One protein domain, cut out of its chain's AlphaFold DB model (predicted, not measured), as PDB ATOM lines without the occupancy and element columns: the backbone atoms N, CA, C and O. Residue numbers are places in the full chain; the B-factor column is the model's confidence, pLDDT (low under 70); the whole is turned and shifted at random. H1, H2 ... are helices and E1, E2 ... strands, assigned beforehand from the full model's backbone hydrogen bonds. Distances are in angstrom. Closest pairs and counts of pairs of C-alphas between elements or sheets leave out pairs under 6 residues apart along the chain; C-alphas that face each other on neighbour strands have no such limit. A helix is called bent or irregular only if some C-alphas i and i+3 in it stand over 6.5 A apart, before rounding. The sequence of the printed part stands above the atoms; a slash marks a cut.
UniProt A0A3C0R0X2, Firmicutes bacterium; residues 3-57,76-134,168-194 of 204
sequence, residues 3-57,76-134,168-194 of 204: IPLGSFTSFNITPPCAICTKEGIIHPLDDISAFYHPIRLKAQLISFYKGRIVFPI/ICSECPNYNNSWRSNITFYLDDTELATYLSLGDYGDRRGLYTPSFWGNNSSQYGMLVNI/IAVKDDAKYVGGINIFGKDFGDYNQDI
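Overview. This is residues 3 to 57, 76 to 134 and 168 to 194 of the 204 residues of a protein of Firmicutes bacterium (UniProt A0A3C0R0X2). A twisted, branched sheet runs through the domain, with the bent strands E1 and E2 side by side at one end, the hairpin E3 and E4 at the other, and short E6 bridging E2 and E3. E7 lies beside E2 near the middle, the short helices H1 and H2 sit by E1 and E2, and residues 106 to 129 form a long stretch with no named element. The printed part has 141 residues with two named helices and seven named strands, H1 and H2 coming between E1 and E2 along the chain; the neighbour pairs of the branched sheet, E1 and E2, E2 and E6, E2 and E7, E3 and E4, and E3 and E6, are antiparallel, and the class is mostly strand, though under half of the residues are in named elements. It is compact, radius of gyration of the C-alphas 13.5 A, spanning 38 by 34 by 26 A.

Along the chain. E2, residues 43 to 57, is 17.3 A long and bends by 140 degrees at residue 49. E1, residues 10 to 21, begins at C-alpha (-23.706, -13.966, -43.675) and bends by 124 degrees at residue 14. E3 is residues 89 to 95, E4 98 to 105 (21.0 A), E5 130 to 134, E6 168 to 170. E7, residues 180 to 183, ends at C-alpha (-41.480, -12.939, -43.393). H1 is residues 32 to 36, H2 38 to 42.

Arrangement. E1 lies on one side of E2, with N 12 and O 52 2.9 A apart. On the other side lie E6, N 51 to O 170 3.0 A, and E7, N 46 to O 182 3.0 A. E3 neighbours E6, N 92 to O 169 2.8 A, and E4, N 91 to O 103 2.9 A. E5 pairs with no named strand. H1 is on the sheet at a height of 7.1 A; H2 only grazes it. Each helix has 0 of 1 O i to N i+4 pairs within hydrogen-bond range, but 2 of 2 O i to N i+3 pairs.

Size, cuts and confidence. The farthest C-alphas, Thr 98 and Ser 119, are 38.6 A apart. C-alphas 57 and 76 are 18.4 A apart across one cut, 134 and 168 11.7 A across the other. The link E4 to E5 is long. No printed residue is under 70 in pLDDT.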
ATOM      1  N   ILE A   3     -35.687 -14.619 -53.756       98.25
ATOM      2  CA  ILE A   3     -34.549 -14.924 -52.888       98.25
ATOM      3  C   ILE A   3     -35.101 -15.541 -51.594       98.25
ATOM      4  O   ILE A   3     -35.701 -14.821 -50.794       98.25
ATOM      5  N   PRO A   4     -34.952 -16.864 -51.377       98.31
ATOM      6  CA  PRO A   4     -35.483 -17.530 -50.189       98.31
ATOM      7  C   PRO A   4     -34.873 -16.978 -48.901       98.31
ATOM      8  O   PRO A   4     -33.657 -16.773 -48.849       98.31
ATOM      9  N   LEU A   5     -35.662 -16.841 -47.832       98.06
ATOM     10  CA  LEU A   5     -35.155 -16.359 -46.537       98.06
ATOM     11  C   LEU A   5     -34.006 -17.214 -45.999       98.06
ATOM     12  O   LEU A   5     -33.082 -16.695 -45.398       98.06
ATOM     13  N   GLY A   6     -34.007 -18.520 -46.255       97.81
ATOM     14  CA  GLY A   6     -32.920 -19.403 -45.835       97.81
ATOM     15  C   GLY A   6     -31.589 -19.221 -46.576       97.81
ATOM     16  O   GLY A   6     -30.581 -19.785 -46.154       97.81
ATOM     17  N   SER A   7     -31.570 -18.462 -47.678       98.25
ATOM     18  CA  SER A   7     -30.406 -18.310 -48.569       98.25
ATOM     19  C   SER A   7     -29.366 -17.290 -48.099       98.25
ATOM     20  O   SER A   7     -28.381 -17.066 -48.803       98.25
ATOM     21  N   PHE A   8     -29.545 -16.686 -46.917       98.50
ATOM     22  CA  PHE A   8     -28.566 -15.744 -46.380       98.50
ATOM     23  C   PHE A   8     -27.168 -16.374 -46.292       98.50
ATOM     24  O   PHE A   8     -26.995 -17.532 -45.887       98.50
ATOM     25  N   THR A   9     -26.155 -15.599 -46.662       98.19
ATOM     26  CA  THR A   9     -24.755 -16.047 -46.725       98.19
ATOM     27  C   THR A   9     -23.938 -15.582 -45.528       98.19
ATOM     28  O   THR A   9     -22.936 -16.205 -45.191       98.19
ATOM     29  N   SER A  10     -24.367 -14.511 -44.859       98.25
ATOM     30  CA  SER A  10     -23.706 -13.966 -43.675       98.25
ATOM     31  C   SER A  10     -24.717 -13.292 -42.755       98.25
ATOM     32  O   SER A  10     -25.752 -12.793 -43.200       98.25
ATOM     33  N   PHE A  11     -24.405 -13.267 -41.466       98.50
ATOM     34  CA  PHE A  11     -25.161 -12.551 -40.452       98.50
ATOM     35  C   PHE A  11     -24.236 -12.149 -39.300       98.50
ATOM     36  O   PHE A  11     -23.202 -12.771 -39.062       98.50
ATOM     37  N   ASN A  12     -24.610 -11.086 -38.602       98.31
ATOM     38  CA  ASN A  12     -24.057 -10.699 -37.312       98.31
ATOM     39  C   ASN A  12     -25.208 -10.075 -36.528       98.31
ATOM     40  O   ASN A  12     -25.545  -8.920 -36.779       98.31
ATOM     41  N   ILE A  13     -25.856 -10.864 -35.679       98.00
ATOM     42  CA  ILE A  13     -27.103 -10.501 -35.001       98.00
ATOM     43  C   ILE A  13     -26.935 -10.608 -33.489       98.00
ATOM     44  O   ILE A  13     -26.111 -11.374 -32.995       98.00
ATOM     45  N   THR A  14     -27.737  -9.845 -32.758       97.94
ATOM     46  CA  THR A  14     -27.853  -9.924 -31.301       97.94
ATOM     47  C   THR A  14     -29.245 -10.446 -30.936       97.94
ATOM     48  O   THR A  14     -30.213  -9.962 -31.529       97.94
ATOM     49  N   PRO A  15     -29.362 -11.379 -29.971       96.38
ATOM     50  CA  PRO A  15     -30.646 -11.810 -29.436       96.38
ATOM     51  C   PRO A  15     -31.429 -10.667 -28.743       96.38
ATOM     52  O   PRO A  15     -30.811  -9.677 -28.335       96.38
ATOM     53  N   PRO A  16     -32.753 -10.797 -28.540       96.12
ATOM     54  CA  PRO A  16     -33.587 -11.939 -28.917       96.12
ATOM     55  C   PRO A  16     -33.592 -12.221 -30.422       96.12
ATOM     56  O   PRO A  16     -33.381 -11.314 -31.227       96.12
ATOM     57  N   CYS A  17     -33.698 -13.494 -30.803       97.19
ATOM     58  CA  CYS A  17     -33.680 -13.915 -32.206       97.19
ATOM     59  C   CYS A  17     -34.387 -15.249 -32.437       97.19
ATOM     60  O   CYS A  17     -34.336 -16.154 -31.605       97.19
ATOM     61  N   ALA A  18     -34.983 -15.411 -33.614       97.06
ATOM     62  CA  ALA A  18     -35.631 -16.652 -34.010       97.06
ATOM     63  C   ALA A  18     -35.464 -16.925 -35.505       97.06
ATOM     64  O   ALA A  18     -35.352 -16.019 -36.331       97.06
ATOM     65  N   ILE A  19     -35.509 -18.204 -35.865       98.06
ATOM     66  CA  ILE A  19     -35.642 -18.642 -37.251       98.06
ATOM     67  C   ILE A  19     -36.605 -19.823 -37.305       98.06
ATOM     68  O   ILE A  19     -36.461 -20.793 -36.564       98.06
ATOM     69  N   CYS A  20     -37.624 -19.733 -38.154       97.88
ATOM     70  CA  CYS A  20     -38.686 -20.736 -38.239       97.88
ATOM     71  C   CYS A  20     -38.864 -21.213 -39.674       97.88
ATOM     72  O   CYS A  20     -38.727 -20.428 -40.611       97.88
ATOM     73  N   THR A  21     -39.215 -22.483 -39.848       98.31
ATOM     74  CA  THR A  21     -39.793 -22.995 -41.094       98.31
ATOM     75  C   THR A  21     -41.317 -22.942 -41.017       98.31
ATOM     76  O   THR A  21     -41.892 -22.587 -39.988       98.31
ATOM     77  N   LYS A  22     -41.998 -23.355 -42.088       97.31
ATOM     78  CA  LYS A  22     -43.454 -23.546 -42.055       97.31
ATOM     79  C   LYS A  22     -43.909 -24.690 -41.133       97.31
ATOM     80  O   LYS A  22     -45.088 -24.776 -40.808       97.31
ATOM     81  N   GLU A  23     -43.002 -25.591 -40.749       96.94
ATOM     82  CA  GLU A  23     -43.294 -26.746 -39.891       96.94
ATOM     83  C   GLU A  23     -42.989 -26.498 -38.411       96.94
ATOM     84  O   GLU A  23     -43.541 -27.194 -37.560       96.94
ATOM     85  N   GLY A  24     -42.108 -25.549 -38.085       97.06
ATOM     86  CA  GLY A  24     -41.717 -25.313 -36.701       97.06
ATOM     87  C   GLY A  24     -40.576 -24.320 -36.524       97.06
ATOM     88  O   GLY A  24     -39.990 -23.813 -37.481       97.06
ATOM     89  N   ILE A  25     -40.240 -24.076 -35.260       96.62
ATOM     90  CA  ILE A  25     -39.079 -23.281 -34.857       96.62
ATOM     91  C   ILE A  25     -37.813 -24.117 -35.074       96.62
ATOM     92  O   ILE A  25     -37.772 -25.303 -34.734       96.62
ATOM     93  N   ILE A  26     -36.780 -23.515 -35.656       94.31
ATOM     94  CA  ILE A  26     -35.462 -24.134 -35.776       94.31
ATOM     95  C   ILE A  26     -34.707 -23.806 -34.492       94.31
ATOM     96  O   ILE A  26     -34.353 -22.650 -34.286       94.31
ATOM     97  N   HIS A  27     -34.431 -24.824 -33.671       89.56
ATOM     98  CA  HIS A  27     -33.801 -24.666 -32.350       89.56
ATOM     99  C   HIS A  27     -34.636 -23.836 -31.344       89.56
ATOM    100  O   HIS A  27     -35.691 -23.304 -31.690       89.56
ATOM    101  N   PRO A  28     -34.238 -23.791 -30.059       91.44
ATOM    102  CA  PRO A  28     -34.828 -22.871 -29.092       91.44
ATOM    103  C   PRO A  28     -34.675 -21.403 -29.518       91.44
ATOM    104  O   PRO A  28     -33.719 -21.043 -30.205       91.44
ATOM    105  N   LEU A  29     -35.610 -20.558 -29.079       92.50
ATOM    106  CA  LEU A  29     -35.529 -19.108 -29.264       92.50
ATOM    107  C   LEU A  29     -34.254 -18.545 -28.620       92.50
ATOM    108  O   LEU A  29     -33.741 -19.101 -27.649       92.50
ATOM    109  N   ASP A  30     -33.769 -17.436 -29.171       95.56
ATOM    110  CA  ASP A  30     -32.608 -16.663 -28.712       95.56
ATOM    111  C   ASP A  30     -31.250 -17.374 -28.839       95.56
ATOM    112  O   ASP A  30     -30.219 -16.845 -28.417       95.56
ATOM    113  N   ASP A  31     -31.222 -18.541 -29.488       95.94
ATOM    114  CA  ASP A  31     -30.002 -19.274 -29.805       95.94
ATOM    115  C   ASP A  31     -29.493 -18.936 -31.217       95.94
ATOM    116  O   ASP A  31     -30.031 -19.376 -32.236       95.94
ATOM    117  N   ILE A  32     -28.380 -18.200 -31.282       97.06
ATOM    118  CA  ILE A  32     -27.703 -17.838 -32.537       97.06
ATOM    119  C   ILE A  32     -27.283 -19.089 -33.334       97.06
ATOM    120  O   ILE A  32     -27.203 -19.038 -34.565       97.06
ATOM    121  N   SER A  33     -27.048 -20.234 -32.675       96.44
ATOM    122  CA  SER A  33     -26.662 -21.482 -33.345       96.44
ATOM    123  C   SER A  33     -27.712 -21.965 -34.360       96.44
ATOM    124  O   SER A  33     -27.357 -22.576 -35.373       96.44
ATOM    125  N   ALA A  34     -28.982 -21.580 -34.170       96.50
ATOM    126  CA  ALA A  34     -30.085 -21.854 -35.086       96.50
ATOM    127  C   ALA A  34     -29.817 -21.352 -36.518       96.50
ATOM    128  O   ALA A  34     -30.191 -22.003 -37.497       96.50
ATOM    129  N   PHE A  35     -29.107 -20.228 -36.657       97.81
ATOM    130  CA  PHE A  35     -28.779 -19.607 -37.943       97.81
ATOM    131  C   PHE A  35     -27.669 -20.341 -38.709       97.81
ATOM    132  O   PHE A  35     -27.467 -20.079 -39.895       97.81
ATOM    133  N   TYR A  36     -26.977 -21.292 -38.075       97.12
ATOM    134  CA  TYR A  36     -26.048 -22.210 -38.741       97.12
ATOM    135  C   TYR A  36     -26.696 -23.557 -39.092       97.12
ATOM    136  O   TYR A  36     -26.137 -24.319 -39.882       97.12
ATOM    137  N   HIS A  37     -27.877 -23.860 -38.542       97.31
ATOM    138  CA  HIS A  37     -28.508 -25.165 -38.694       97.31
ATOM    139  C   HIS A  37     -28.919 -25.434 -40.160       97.31
ATOM    140  O   HIS A  37     -29.527 -24.566 -40.786       97.31
ATOM    141  N   PRO A  38     -28.687 -26.633 -40.737       96.50
ATOM    142  CA  PRO A  38     -28.984 -26.906 -42.153       96.50
ATOM    143  C   PRO A  38     -30.451 -26.694 -42.555       96.50
ATOM    144  O   PRO A  38     -30.741 -26.301 -43.687       96.50
ATOM    145  N   ILE A  39     -31.389 -26.905 -41.621       97.31
ATOM    146  CA  ILE A  39     -32.827 -26.664 -41.847       97.31
ATOM    147  C   ILE A  39     -33.122 -25.185 -42.149       97.31
ATOM    148  O   ILE A  39     -34.149 -24.907 -42.765       97.31
ATOM    149  N   ARG A  40     -32.212 -24.246 -41.835       97.31
ATOM    150  CA  ARG A  40     -32.367 -22.812 -42.140       97.31
ATOM    151  C   ARG A  40     -32.712 -22.535 -43.597       97.31
ATOM    152  O   ARG A  40     -33.398 -21.566 -43.870       97.31
ATOM    153  N   LEU A  41     -32.306 -23.399 -44.532       97.94
ATOM    154  CA  LEU A  41     -32.650 -23.275 -45.953       97.94
ATOM    155  C   LEU A  41     -34.169 -23.287 -46.215       97.94
ATOM    156  O   LEU A  41     -34.615 -22.815 -47.256       97.94
ATOM    157  N   LYS A  42     -34.962 -23.804 -45.268       98.25
ATOM    158  CA  LYS A  42     -36.430 -23.805 -45.278       98.25
ATOM    159  C   LYS A  42     -37.042 -22.653 -44.469       98.25
ATOM    160  O   LYS A  42     -38.234 -22.703 -44.178       98.25
ATOM    161  N   ALA A  43     -36.251 -21.664 -44.053       98.44
ATOM    162  CA  ALA A  43     -36.737 -20.561 -43.235       98.44
ATOM    163  C   ALA A  43     -37.850 -19.782 -43.944       98.44
ATOM    164  O   ALA A  43     -37.777 -19.541 -45.148       98.44
ATOM    165  N   GLN A  44     -38.866 -19.419 -43.171       98.56
ATOM    166  CA  GLN A  44     -40.054 -18.653 -43.549       98.56
ATOM    167  C   GLN A  44     -40.323 -17.502 -42.565       98.56
ATOM    168  O   GLN A  44     -41.107 -16.616 -42.867       98.56
ATOM    169  N   LEU A  45     -39.633 -17.470 -41.426       98.50
ATOM    170  CA  LEU A  45     -39.537 -16.308 -40.550       98.50
ATOM    171  C   LEU A  45     -38.095 -16.210 -40.055       98.50
ATOM    172  O   LEU A  45     -37.524 -17.219 -39.630       98.50
ATOM    173  N   ILE A  46     -37.522 -15.013 -40.109       98.69
ATOM    174  CA  ILE A  46     -36.262 -14.663 -39.450       98.69
ATOM    175  C   ILE A  46     -36.522 -13.437 -38.587       98.69
ATOM    176  O   ILE A  46     -37.042 -12.444 -39.092       98.69
ATOM    177  N   SER A  47     -36.122 -13.482 -37.321       98.31
ATOM    178  CA  SER A  47     -36.206 -12.333 -36.431       98.31
ATOM    179  C   SER A  47     -34.946 -12.145 -35.597       98.31
ATOM    180  O   SER A  47     -34.242 -13.110 -35.280       98.31
ATOM    181  N   PHE A  48     -34.625 -10.890 -35.289       98.56
ATOM    182  CA  PHE A  48     -33.522 -10.527 -34.402       98.56
ATOM    183  C   PHE A  48     -33.665  -9.096 -33.875       98.56
ATOM    184  O   PHE A  48     -34.203  -8.230 -34.565       98.56
ATOM    185  N   TYR A  49     -33.107  -8.824 -32.694       98.31
ATOM    186  CA  TYR A  49     -33.183  -7.510 -32.049       98.31
ATOM    187  C   TYR A  49     -32.327  -6.432 -32.730       98.31
ATOM    188  O   TYR A  49     -32.781  -5.312 -32.970       98.31
ATOM    189  N   LYS A  50     -31.065  -6.741 -33.041       98.12
ATOM    190  CA  LYS A  50     -30.179  -5.814 -33.762       98.12
ATOM    191  C   LYS A  50     -29.049  -6.519 -34.490       98.12
ATOM    192  O   LYS A  50     -28.810  -7.706 -34.277       98.12
ATOM    193  N   GLY A  51     -28.345  -5.779 -35.339       98.50
ATOM    194  CA  GLY A  51     -27.290  -6.307 -36.195       98.50
ATOM    195  C   GLY A  51     -27.748  -6.409 -37.644       98.50
ATOM    196  O   GLY A  51     -28.503  -5.558 -38.111       98.50
ATOM    197  N   ARG A  52     -27.263  -7.409 -38.384       98.69
ATOM    198  CA  ARG A  52     -27.495  -7.533 -39.827       98.69
ATOM    199  C   ARG A  52     -27.578  -8.969 -40.322       98.69
ATOM    200  O   ARG A  52     -26.910  -9.859 -39.795       98.69
ATOM    201  N   ILE A  53     -28.277  -9.137 -41.435       98.81
ATOM    202  CA  ILE A  53     -28.315 -10.357 -42.245       98.81
ATOM    203  C   ILE A  53     -28.112 -10.006 -43.725       98.81
ATOM    204  O   ILE A  53     -28.479  -8.911 -44.160       98.81
ATOM    205  N   VAL A  54     -27.471 -10.898 -44.485       98.88
ATOM    206  CA  VAL A  54     -26.998 -10.629 -45.850       98.88
ATOM    207  C   VAL A  54     -27.482 -11.694 -46.829       98.88
ATOM    208  O   VAL A  54     -27.241 -12.885 -46.625       98.88
ATOM    209  N   PHE A  55     -28.103 -11.252 -47.920       98.75
ATOM    210  CA  PHE A  55     -28.679 -12.078 -48.976       98.75
ATOM    211  C   PHE A  55     -27.976 -11.836 -50.316       98.75
ATOM    212  O   PHE A  55     -27.822 -10.679 -50.717       98.75
ATOM    213  N   PRO A  56     -27.575 -12.892 -51.040       98.12
ATOM    214  CA  PRO A  56     -27.025 -12.742 -52.378       98.12
ATOM    215  C   PRO A  56     -28.145 -12.446 -53.383       98.12
ATOM    216  O   PRO A  56     -29.165 -13.133 -53.425       98.12
ATOM    217  N   ILE A  57     -27.927 -11.447 -54.232       97.62
ATOM    218  CA  ILE A  57     -28.759 -11.120 -55.387       97.62
ATOM    219  C   ILE A  57     -27.931 -11.409 -56.641       97.62
ATOM    220  O   ILE A  57     -26.980 -10.672 -56.925       97.62
ATOM    221  N   ILE A  76     -41.977  -7.149 -43.789       98.88
ATOM    222  CA  ILE A  76     -41.202  -6.912 -42.563       98.88
ATOM    223  C   ILE A  76     -41.988  -6.110 -41.522       98.88
ATOM    224  O   ILE A  76     -42.869  -5.316 -41.856       98.88
ATOM    225  N   CYS A  77     -41.636  -6.270 -40.248       98.69
ATOM    226  CA  CYS A  77     -42.065  -5.385 -39.162       98.69
ATOM    227  C   CYS A  77     -41.016  -5.345 -38.044       98.69
ATOM    228  O   CYS A  77     -39.938  -5.922 -38.183       98.69
ATOM    229  N   SER A  78     -41.304  -4.621 -36.964       98.56
ATOM    230  CA  SER A  78     -40.454  -4.599 -35.771       98.56
ATOM    231  C   SER A  78     -40.543  -5.935 -35.025       98.56
ATOM    232  O   SER A  78     -41.440  -6.728 -35.297       98.56
ATOM    233  N   GLU A  79     -39.650  -6.173 -34.067       97.06
ATOM    234  CA  GLU A  79     -39.669  -7.359 -33.204       97.06
ATOM    235  C   GLU A  79     -39.592  -6.948 -31.728       97.06
ATOM    236  O   GLU A  79     -38.788  -6.104 -31.322       97.06
ATOM    237  N   CYS A  80     -40.483  -7.516 -30.921       93.69
ATOM    238  CA  CYS A  80     -40.456  -7.411 -29.473       93.69
ATOM    239  C   CYS A  80     -41.012  -8.690 -28.829       93.69
ATOM    240  O   CYS A  80     -41.678  -9.489 -29.490       93.69
ATOM    241  N   PRO A  81     -40.807  -8.891 -27.514       89.81
ATOM    242  CA  PRO A  81     -41.479  -9.965 -26.801       89.81
ATOM    243  C   PRO A  81     -43.001  -9.866 -26.956       89.81
ATOM    244  O   PRO A  81     -43.610  -8.859 -26.589       89.81
ATOM    245  N   ASN A  82     -43.611 -10.954 -27.423       91.62
ATOM    246  CA  ASN A  82     -45.001 -11.021 -27.869       91.62
ATOM    247  C   ASN A  82     -45.256 -10.220 -29.159       91.62
ATOM    248  O   ASN A  82     -44.771 -10.604 -30.219       91.62
ATOM    249  N   TYR A  83     -46.063  -9.164 -29.070       95.56
ATOM    250  CA  TYR A  83     -46.264  -8.175 -30.115       95.56
ATOM    251  C   TYR A  83     -46.631  -6.835 -29.471       95.56
ATOM    252  O   TYR A  83     -47.153  -6.771 -28.352       95.56
ATOM    253  N   ASN A  84     -46.391  -5.751 -30.201       97.38
ATOM    254  CA  ASN A  84     -46.833  -4.417 -29.838       97.38
ATOM    255  C   ASN A  84     -46.930  -3.572 -31.111       97.38
ATOM    256  O   ASN A  84     -45.924  -3.120 -31.662       97.38
ATOM    257  N   ASN A  85     -48.162  -3.287 -31.532       97.19
ATOM    258  CA  ASN A  85     -48.456  -2.569 -32.775       97.19
ATOM    259  C   ASN A  85     -47.919  -1.121 -32.810       97.19
ATOM    260  O   ASN A  85     -48.035  -0.458 -33.836       97.19
ATOM    261  N   SER A  86     -47.358  -0.614 -31.706       97.88
ATOM    262  CA  SER A  86     -46.697   0.696 -31.609       97.88
ATOM    263  C   SER A  86     -45.182   0.608 -31.355       97.88
ATOM    264  O   SER A  86     -44.544   1.628 -31.076       97.88
ATOM    265  N   TRP A  87     -44.592  -0.589 -31.420       98.06
ATOM    266  CA  TRP A  87     -43.160  -0.814 -31.233       98.06
ATOM    267  C   TRP A  87     -42.370  -0.476 -32.496       98.06
ATOM    268  O   TRP A  87     -42.408  -1.188 -33.497       98.06
ATOM    269  N   ARG A  88     -41.665   0.652 -32.474       98.50
ATOM    270  CA  ARG A  88     -40.974   1.180 -33.655       98.50
ATOM    271  C   ARG A  88     -39.591   0.579 -33.832       98.50
ATOM    272  O   ARG A  88     -38.880   0.380 -32.853       98.50
ATOM    273  N   SER A  89     -39.179   0.428 -35.086       98.75
ATOM    274  CA  SER A  89     -37.817   0.027 -35.434       98.75
ATOM    275  C   SER A  89     -37.335   0.727 -36.697       98.75
ATOM    276  O   SER A  89     -38.067   0.851 -37.682       98.75
ATOM    277  N   ASN A  90     -36.096   1.208 -36.662       98.81
ATOM    278  CA  ASN A  90     -35.393   1.731 -37.822       98.81
ATOM    279  C   ASN A  90     -34.609   0.599 -38.492       98.81
ATOM    280  O   ASN A  90     -33.589   0.142 -37.978       98.81
ATOM    281  N   ILE A  91     -35.084   0.190 -39.664       98.88
ATOM    282  CA  ILE A  91     -34.520  -0.896 -40.461       98.88
ATOM    283  C   ILE A  91     -33.798  -0.280 -41.657       98.88
ATOM    284  O   ILE A  91     -34.421   0.352 -42.509       98.88
ATOM    285  N   THR A  92     -32.484  -0.441 -41.722       98.88
ATOM    286  CA  THR A  92     -31.642   0.117 -42.781       98.88
ATOM    287  C   THR A  92     -31.269  -0.945 -43.803       98.88
ATOM    288  O   THR A  92     -30.872  -2.059 -43.457       98.88
ATOM    289  N   PHE A  93     -31.355  -0.565 -45.075       98.88
ATOM    290  CA  PHE A  93     -30.987  -1.403 -46.207       98.88
ATOM    291  C   PHE A  93     -29.691  -0.926 -46.836       98.88
ATOM    292  O   PHE A  93     -29.455   0.272 -46.994       98.88
ATOM    293  N   TYR A  94     -28.888  -1.893 -47.247       98.88
ATOM    294  CA  TYR A  94     -27.641  -1.688 -47.958       98.88
ATOM    295  C   TYR A  94     -27.602  -2.608 -49.167       98.88
ATOM    296  O   TYR A  94     -28.142  -3.720 -49.126       98.88
ATOM    297  N   LEU A  95     -26.891  -2.174 -50.198       98.31
ATOM    298  CA  LEU A  95     -26.423  -3.059 -51.247       98.31
ATOM    299  C   LEU A  95     -24.894  -3.063 -51.231       98.31
ATOM    300  O   LEU A  95     -24.269  -2.005 -51.279       98.31
ATOM    301  N   ASP A  96     -24.308  -4.249 -51.101       97.31
ATOM    302  CA  ASP A  96     -22.917  -4.440 -50.698       97.31
ATOM    303  C   ASP A  96     -22.613  -3.607 -49.428       97.31
ATOM    304  O   ASP A  96     -23.160  -3.883 -48.349       97.31
ATOM    305  N   ASP A  97     -21.788  -2.565 -49.540       96.50
ATOM    306  CA  ASP A  97     -21.449  -1.653 -48.439       96.50
ATOM    307  C   ASP A  97     -22.051  -0.249 -48.587       96.50
ATOM    308  O   ASP A  97     -21.852   0.602 -47.718       96.50
ATOM    309  N   THR A  98     -22.859  -0.020 -49.623       98.44
ATOM    310  CA  THR A  98     -23.525   1.261 -49.864       98.44
ATOM    311  C   THR A  98     -24.884   1.294 -49.169       98.44
ATOM    312  O   THR A  98     -25.748   0.450 -49.417       98.44
ATOM    313  N   GLU A  99     -25.091   2.276 -48.286       98.69
ATOM    314  CA  GLU A  99     -26.385   2.509 -47.636       98.69
ATOM    315  C   GLU A  99     -27.410   3.025 -48.649       98.69
ATOM    316  O   GLU A  99     -27.138   3.954 -49.409       98.69
ATOM    317  N   LEU A 100     -28.596   2.421 -48.662       98.75
ATOM    318  CA  LEU A 100     -29.669   2.789 -49.582       98.75
ATOM    319  C   LEU A 100     -30.634   3.769 -48.914       98.75
ATOM    320  O   LEU A 100     -30.801   4.902 -49.359       98.75
ATOM    321  N   ALA A 101     -31.288   3.306 -47.850       98.50
ATOM    322  CA  ALA A 101     -32.298   4.044 -47.105       98.50
ATOM    323  C   ALA A 101     -32.631   3.327 -45.786       98.50
ATOM    324  O   ALA A 101     -32.316   2.150 -45.600       98.50
ATOM    325  N   THR A 102     -33.321   4.035 -44.890       98.75
ATOM    326  CA  THR A 102     -33.861   3.478 -43.643       98.75
ATOM    327  C   THR A 102     -35.386   3.536 -43.652       98.75
ATOM    328  O   THR A 102     -35.967   4.611 -43.772       98.75
ATOM    329  N   TYR A 103     -36.032   2.383 -43.487       98.75
ATOM    330  CA  TYR A 103     -37.465   2.258 -43.249       98.75
ATOM    331  C   TYR A 103     -37.772   2.388 -41.755       98.75
ATOM    332  O   TYR A 103     -37.086   1.806 -40.913       98.75
ATOM    333  N   LEU A 104     -38.818   3.143 -41.421       98.75
ATOM    334  CA  LEU A 104     -39.380   3.168 -40.075       98.75
ATOM    335  C   LEU A 104     -40.567   2.204 -40.018       98.75
ATOM    336  O   LEU A 104     -41.661   2.539 -40.472       98.75
ATOM    337  N   SER A 105     -40.356   1.037 -39.415       98.50
ATOM    338  CA  SER A 105     -41.460   0.179 -38.994       98.50
ATOM    339  C   SER A 105     -42.176   0.826 -37.809       98.50
ATOM    340  O   SER A 105     -41.534   1.336 -36.884       98.50
ATOM    341  N   LEU A 106     -43.509   0.832 -37.844       98.44
ATOM    342  CA  LEU A 106     -44.335   1.476 -36.821       98.44
ATOM    343  C   LEU A 106     -44.732   0.541 -35.675       98.44
ATOM    344  O   LEU A 106     -45.130   1.041 -34.622       98.44
ATOM    345  N   GLY A 107     -44.598  -0.771 -35.863       98.06
ATOM    346  CA  GLY A 107     -45.072  -1.762 -34.912       98.06
ATOM    347  C   GLY A 107     -44.510  -3.154 -35.149       98.06
ATOM    348  O   GLY A 107     -43.954  -3.455 -36.206       98.06
ATOM    349  N   ASP A 108     -44.701  -3.987 -34.139       98.19
ATOM    350  CA  ASP A 108     -44.655  -5.440 -34.200       98.19
ATOM    351  C   ASP A 108     -46.107  -5.942 -34.150       98.19
ATOM    352  O   ASP A 108     -46.799  -5.734 -33.149       98.19
ATOM    353  N   TYR A 109     -46.601  -6.507 -35.252       98.25
ATOM    354  CA  TYR A 109     -48.034  -6.717 -35.451       98.25
ATOM    355  C   TYR A 109     -48.457  -8.152 -35.146       98.25
ATOM    356  O   TYR A 109     -48.045  -9.086 -35.835       98.25
ATOM    357  N   GLY A 110     -49.323  -8.324 -34.148       97.44
ATOM    358  CA  GLY A 110     -49.850  -9.631 -33.734       97.44
ATOM    359  C   GLY A 110     -51.306  -9.613 -33.260       97.44
ATOM    360  O   GLY A 110     -51.811 -10.622 -32.780       97.44
ATOM    361  N   ASP A 111     -52.005  -8.488 -33.421       96.81
ATOM    362  CA  ASP A 111     -53.408  -8.284 -33.022       96.81
ATOM    363  C   ASP A 111     -54.416  -9.110 -33.836       96.81
ATOM    364  O   ASP A 111     -55.567  -9.285 -33.428       96.81
ATOM    365  N   ARG A 112     -53.985  -9.662 -34.969       97.31
ATOM    366  CA  ARG A 112     -54.723 -10.669 -35.730       97.31
ATOM    367  C   ARG A 112     -53.783 -11.700 -36.324       97.31
ATOM    368  O   ARG A 112     -52.597 -11.450 -36.505       97.31
ATOM    369  N   ARG A 113     -54.352 -12.833 -36.727       97.62
ATOM    370  CA  ARG A 113     -53.632 -13.868 -37.465       97.62
ATOM    371  C   ARG A 113     -53.164 -13.354 -38.833       97.62
ATOM    372  O   ARG A 113     -53.938 -12.709 -39.547       97.62
ATOM    373  N   GLY A 114     -51.923 -13.680 -39.190       97.94
ATOM    374  CA  GLY A 114     -51.408 -13.510 -40.547       97.94
ATOM    375  C   GLY A 114     -52.028 -14.544 -41.483       97.94
ATOM    376  O   GLY A 114     -52.308 -15.669 -41.062       97.94
ATOM    377  N   LEU A 115     -52.264 -14.173 -42.739       98.19
ATOM    378  CA  LEU A 115     -52.947 -15.028 -43.719       98.19
ATOM    379  C   LEU A 115     -52.233 -16.365 -43.967       98.19
ATOM    380  O   LEU A 115     -52.893 -17.383 -44.178       98.19
ATOM    381  N   TYR A 116     -50.902 -16.365 -43.925       98.31
ATOM    382  CA  TYR A 116     -50.053 -17.529 -44.183       98.31
ATOM    383  C   TYR A 116     -49.359 -18.056 -42.923       98.31
ATOM    384  O   TYR A 116     -48.729 -19.109 -42.971       98.31
ATOM    385  N   THR A 117     -49.498 -17.374 -41.784       98.06
ATOM    386  CA  THR A 117     -48.783 -17.703 -40.544       98.06
ATOM    387  C   THR A 117     -49.167 -19.092 -39.992       98.06
ATOM    388  O   THR A 117     -50.316 -19.290 -39.569       98.06
ATOM    389  N   PRO A 118     -48.228 -20.062 -39.921       97.44
ATOM    390  CA  PRO A 118     -48.511 -21.465 -39.599       97.44
ATOM    391  C   PRO A 118     -49.076 -21.682 -38.199       97.44
ATOM    392  O   PRO A 118     -48.571 -21.113 -37.236       97.44
ATOM    393  N   SER A 119     -50.064 -22.567 -38.049       96.19
ATOM    394  CA  SER A 119     -50.840 -22.755 -36.807       96.19
ATOM    395  C   SER A 119     -50.032 -23.095 -35.548       96.19
ATOM    396  O   SER A 119     -50.539 -22.893 -34.450       96.19
ATOM    397  N   PHE A 120     -48.804 -23.615 -35.681       95.44
ATOM    398  CA  PHE A 120     -47.924 -23.861 -34.532       95.44
ATOM    399  C   PHE A 120     -47.420 -22.557 -33.895       95.44
ATOM    400  O   PHE A 120     -47.073 -22.543 -32.717       95.44
ATOM    401  N   TRP A 121     -47.352 -21.471 -34.673       95.81
ATOM    402  CA  TRP A 121     -46.889 -20.173 -34.203       95.81
ATOM    403  C   TRP A 121     -47.934 -19.556 -33.280       95.81
ATOM    404  O   TRP A 121     -49.107 -19.464 -33.648       95.81
ATOM    405  N   GLY A 122     -47.533 -19.158 -32.075       93.19
ATOM    406  CA  GLY A 122     -48.458 -18.685 -31.047       93.19
ATOM    407  C   GLY A 122     -49.164 -17.388 -31.443       93.19
ATOM    408  O   GLY A 122     -48.570 -16.522 -32.073       93.19
ATOM    409  N   ASN A 123     -50.425 -17.220 -31.036       92.75
ATOM    410  CA  ASN A 123     -51.201 -15.998 -31.309       92.75
ATOM    411  C   ASN A 123     -50.697 -14.759 -30.555       92.75
ATOM    412  O   ASN A 123     -51.098 -13.652 -30.878       92.75
ATOM    413  N   ASN A 124     -49.837 -14.947 -29.554       92.88
ATOM    414  CA  ASN A 124     -49.231 -13.842 -28.819       92.88
ATOM    415  C   ASN A 124     -47.948 -13.329 -29.484       92.88
ATOM    416  O   ASN A 124     -47.348 -12.415 -28.949       92.88
ATOM    417  N   SER A 125     -47.508 -13.905 -30.604       94.19
ATOM    418  CA  SER A 125     -46.289 -13.503 -31.319       94.19
ATOM    419  C   SER A 125     -46.614 -12.642 -32.539       94.19
ATOM    420  O   SER A 125     -47.754 -12.672 -33.009       94.19
ATOM    421  N   SER A 126     -45.615 -11.965 -33.110       95.75
ATOM    422  CA  SER A 126     -45.699 -11.304 -34.420       95.75
ATOM    423  C   SER A 126     -46.349 -12.218 -35.461       95.75
ATOM    424  O   SER A 126     -45.898 -13.343 -35.693       95.75
ATOM    425  N   GLN A 127     -47.429 -11.752 -36.071       98.12
ATOM    426  CA  GLN A 127     -48.240 -12.515 -37.012       98.12
ATOM    427  C   GLN A 127     -48.055 -12.074 -38.456       98.12
ATOM    428  O   GLN A 127     -48.228 -12.913 -39.335       98.12
ATOM    429  N   TYR A 128     -47.757 -10.800 -38.700       98.62
ATOM    430  CA  TYR A 128     -47.613 -10.238 -40.040       98.62
ATOM    431  C   TYR A 128     -46.724  -8.991 -40.032       98.62
ATOM    432  O   TYR A 128     -46.395  -8.431 -38.981       98.62
ATOM    433  N   GLY A 129     -46.339  -8.550 -41.223       98.50
ATOM    434  CA  GLY A 129     -45.598  -7.326 -41.460       98.50
ATOM    435  C   GLY A 129     -46.246  -6.425 -42.504       98.50
ATOM    436  O   GLY A 129     -47.341  -6.668 -43.004       98.50
ATOM    437  N   MET A 130     -45.545  -5.347 -42.833       98.56
ATOM    438  CA  MET A 130     -45.903  -4.478 -43.947       98.56
ATOM    439  C   MET A 130     -45.087  -4.879 -45.167       98.56
ATOM    440  O   MET A 130     -43.885  -5.133 -45.060       98.56
ATOM    441  N   LEU A 131     -45.717  -4.884 -46.342       98.69
ATOM    442  CA  LEU A 131     -44.974  -5.017 -47.587       98.69
ATOM    443  C   LEU A 131     -44.177  -3.738 -47.847       98.69
ATOM    444  O   LEU A 131     -44.742  -2.669 -48.086       98.69
ATOM    445  N   VAL A 132     -42.856  -3.866 -47.818       98.81
ATOM    446  CA  VAL A 132     -41.912  -2.784 -48.085       98.81
ATOM    447  C   VAL A 132     -41.306  -2.990 -49.463       98.81
ATOM    448  O   VAL A 132     -40.778  -4.059 -49.759       98.81
ATOM    449  N   ASN A 133     -41.382  -1.956 -50.302       98.69
ATOM    450  CA  ASN A 133     -40.826  -1.933 -51.651       98.69
ATOM    451  C   ASN A 133     -39.701  -0.905 -51.719       98.69
ATOM    452  O   ASN A 133     -39.954   0.291 -51.587       98.69
ATOM    453  N   ILE A 134     -38.476  -1.359 -51.950       98.81
ATOM    454  CA  ILE A 134     -37.293  -0.518 -52.118       98.81
ATOM    455  C   ILE A 134     -36.976  -0.472 -53.605       98.81
ATOM    456  O   ILE A 134     -36.748  -1.515 -54.212       98.81
ATOM    457  N   ILE A 168     -29.705  -6.261 -44.720       98.88
ATOM    458  CA  ILE A 168     -30.821  -5.735 -43.924       98.88
ATOM    459  C   ILE A 168     -30.331  -5.633 -42.488       98.88
ATOM    460  O   ILE A 168     -29.800  -6.613 -41.955       98.88
ATOM    461  N   ALA A 169     -30.463  -4.458 -41.879       98.81
ATOM    462  CA  ALA A 169     -29.870  -4.190 -40.582       98.81
ATOM    463  C   ALA A 169     -30.760  -3.348 -39.668       98.81
ATOM    464  O   ALA A 169     -31.495  -2.478 -40.120       98.81
ATOM    465  N   VAL A 170     -30.601  -3.557 -38.366       98.75
ATOM    466  CA  VAL A 170     -31.024  -2.630 -37.314       98.75
ATOM    467  C   VAL A 170     -29.738  -2.164 -36.635       98.75
ATOM    468  O   VAL A 170     -29.032  -2.974 -36.026       98.75
ATOM    469  N   LYS A 171     -29.380  -0.887 -36.823       98.38
ATOM    470  CA  LYS A 171     -28.101  -0.338 -36.343       98.38
ATOM    471  C   LYS A 171     -28.119  -0.144 -34.828       98.38
ATOM    472  O   LYS A 171     -29.165   0.142 -34.250       98.38
ATOM    473  N   ASP A 172     -26.945  -0.224 -34.208       96.38
ATOM    474  CA  ASP A 172     -26.774   0.040 -32.774       96.38
ATOM    475  C   ASP A 172     -27.128   1.482 -32.384       96.38
ATOM    476  O   ASP A 172     -27.602   1.728 -31.278       96.38
ATOM    477  N   ASP A 173     -26.901   2.426 -33.294       96.81
ATOM    478  CA  ASP A 173     -27.111   3.865 -33.127       96.81
ATOM    479  C   ASP A 173     -28.409   4.364 -33.785       96.81
ATOM    480  O   ASP A 173     -28.627   5.571 -33.925       96.81
ATOM    481  N   ALA A 174     -29.289   3.449 -34.202       97.50
ATOM    482  CA  ALA A 174     -30.554   3.820 -34.808       97.50
ATOM    483  C   ALA A 174     -31.463   4.535 -33.794       97.50
ATOM    484  O   ALA A 174     -31.491   4.205 -32.610       97.50
ATOM    485  N   LYS A 175     -32.271   5.496 -34.264       97.88
ATOM    486  CA  LYS A 175     -33.194   6.252 -33.396       97.88
ATOM    487  C   LYS A 175     -34.166   5.336 -32.637       97.88
ATOM    488  O   LYS A 175     -34.468   5.602 -31.477       97.88
ATOM    489  N   TYR A 176     -34.658   4.290 -33.296       98.25
ATOM    490  CA  TYR A 176     -35.459   3.229 -32.699       98.25
ATOM    491  C   TYR A 176     -34.792   1.876 -32.970       98.25
ATOM    492  O   TYR A 176     -34.808   1.393 -34.102       98.25
ATOM    493  N   VAL A 177     -34.219   1.268 -31.932       98.06
ATOM    494  CA  VAL A 177     -33.660  -0.091 -31.971       98.06
ATOM    495  C   VAL A 177     -34.746  -1.049 -31.489       98.06
ATOM    496  O   VAL A 177     -34.871  -1.298 -30.294       98.06
ATOM    497  N   GLY A 178     -35.595  -1.503 -32.409       97.88
ATOM    498  CA  GLY A 178     -36.804  -2.260 -32.075       97.88
ATOM    499  C   GLY A 178     -36.904  -3.600 -32.782       97.88
ATOM    500  O   GLY A 178     -38.016  -4.018 -33.084       97.88
ATOM    501  N   GLY A 179     -35.775  -4.225 -33.118       98.50
ATOM    502  CA  GLY A 179     -35.787  -5.522 -33.779       98.50
ATOM    503  C   GLY A 179     -36.334  -5.507 -35.197       98.50
ATOM    504  O   GLY A 179     -36.716  -4.472 -35.751       98.50
ATOM    505  N   ILE A 180     -36.330  -6.677 -35.809       98.81
ATOM    506  CA  ILE A 180     -36.932  -6.908 -37.112       98.81
ATOM    507  C   ILE A 180     -37.475  -8.328 -37.184       98.81
ATOM    508  O   ILE A 180     -36.806  -9.272 -36.773       98.81
ATOM    509  N   ASN A 181     -38.660  -8.462 -37.771       98.81
ATOM    510  CA  ASN A 181     -39.178  -9.699 -38.337       98.81
ATOM    511  C   ASN A 181     -39.116  -9.604 -39.868       98.81
ATOM    512  O   ASN A 181     -39.528  -8.593 -40.441       98.81
ATOM    513  N   ILE A 182     -38.623 -10.652 -40.529       98.81
ATOM    514  CA  ILE A 182     -38.622 -10.823 -41.986       98.81
ATOM    515  C   ILE A 182     -39.441 -12.067 -42.309       98.81
ATOM    516  O   ILE A 182     -39.077 -13.170 -41.891       98.81
ATOM    517  N   PHE A 183     -40.529 -11.885 -43.054       98.81
ATOM    518  CA  PHE A 183     -41.480 -12.939 -43.393       98.81
ATOM    519  C   PHE A 183     -41.212 -13.479 -44.802       98.81
ATOM    520  O   PHE A 183     -40.882 -12.733 -45.726       98.81
ATOM    521  N   GLY A 184     -41.295 -14.799 -44.937       98.56
ATOM    522  CA  GLY A 184     -41.227 -15.529 -46.197       98.56
ATOM    523  C   GLY A 184     -42.611 -15.978 -46.652       98.56
ATOM    524  O   GLY A 184     -43.602 -15.791 -45.959       98.56
ATOM    525  N   LYS A 185     -42.676 -16.631 -47.810       98.19
ATOM    526  CA  LYS A 185     -43.937 -16.905 -48.522       98.19
ATOM    527  C   LYS A 185     -44.999 -17.725 -47.767       98.19
ATOM    528  O   LYS A 185     -46.168 -17.682 -48.139       98.19
ATOM    529  N   ASP A 186     -44.593 -18.508 -46.774       98.38
ATOM    530  CA  ASP A 186     -45.442 -19.365 -45.943       98.38
ATOM    531  C   ASP A 186     -45.581 -18.787 -44.514       98.38
ATOM    532  O   ASP A 186     -45.759 -19.534 -43.551       98.38
ATOM    533  N   PHE A 187     -45.434 -17.467 -44.354       98.56
ATOM    534  CA  PHE A 187     -45.593 -16.732 -43.099       98.56
ATOM    535  C   PHE A 187     -46.095 -15.309 -43.383       98.56
ATOM    536  O   PHE A 187     -45.888 -14.788 -44.471       98.56
ATOM    537  N   GLY A 188     -46.746 -14.666 -42.415       98.31
ATOM    538  CA  GLY A 188     -47.222 -13.294 -42.588       98.31
ATOM    539  C   GLY A 188     -48.468 -13.196 -43.466       98.31
ATOM    540  O   GLY A 188     -49.311 -14.097 -43.475       98.31
ATOM    541  N   ASP A 189     -48.603 -12.088 -44.183       98.62
ATOM    542  CA  ASP A 189     -49.740 -11.771 -45.047       98.62
ATOM    543  C   ASP A 189     -49.433 -11.842 -46.541       98.62
ATOM    544  O   ASP A 189     -50.359 -11.806 -47.356       98.62
ATOM    545  N   TYR A 190     -48.164 -11.957 -46.929       98.50
ATOM    546  CA  TYR A 190     -47.768 -11.956 -48.329       98.50
ATOM    547  C   TYR A 190     -47.082 -13.267 -48.711       98.50
ATOM    548  O   TYR A 190     -46.033 -13.623 -48.191       98.50
ATOM    549  N   ASN A 191     -47.623 -13.953 -49.724       97.56
ATOM    550  CA  ASN A 191     -47.024 -15.169 -50.286       97.56
ATOM    551  C   ASN A 191     -45.799 -14.846 -51.170       97.56
ATOM    552  O   ASN A 191     -45.805 -15.027 -52.393       97.56
ATOM    553  N   GLN A 192     -44.750 -14.297 -50.558       97.94
ATOM    554  CA  GLN A 192     -43.459 -14.027 -51.178       97.94
ATOM    555  C   GLN A 192     -42.306 -14.184 -50.185       97.94
ATOM    556  O   GLN A 192     -42.443 -13.883 -49.009       97.94
ATOM    557  N   ASP A 193     -41.152 -14.623 -50.687       98.31
ATOM    558  CA  ASP A 193     -39.882 -14.399 -49.995       98.31
ATOM    559  C   ASP A 193     -39.398 -12.963 -50.300       98.31
ATOM    560  O   ASP A 193     -40.196 -12.079 -50.613       98.31
ATOM    561  N   ILE A 194     -38.086 -12.714 -50.294       98.75
ATOM    562  CA  ILE A 194     -37.555 -11.453 -50.816       98.75
ATOM    563  C   ILE A 194     -37.642 -11.503 -52.346       98.75
ATOM    564  O   ILE A 194     -36.943 -12.276 -53.004       98.75
TER     565      ILE A 194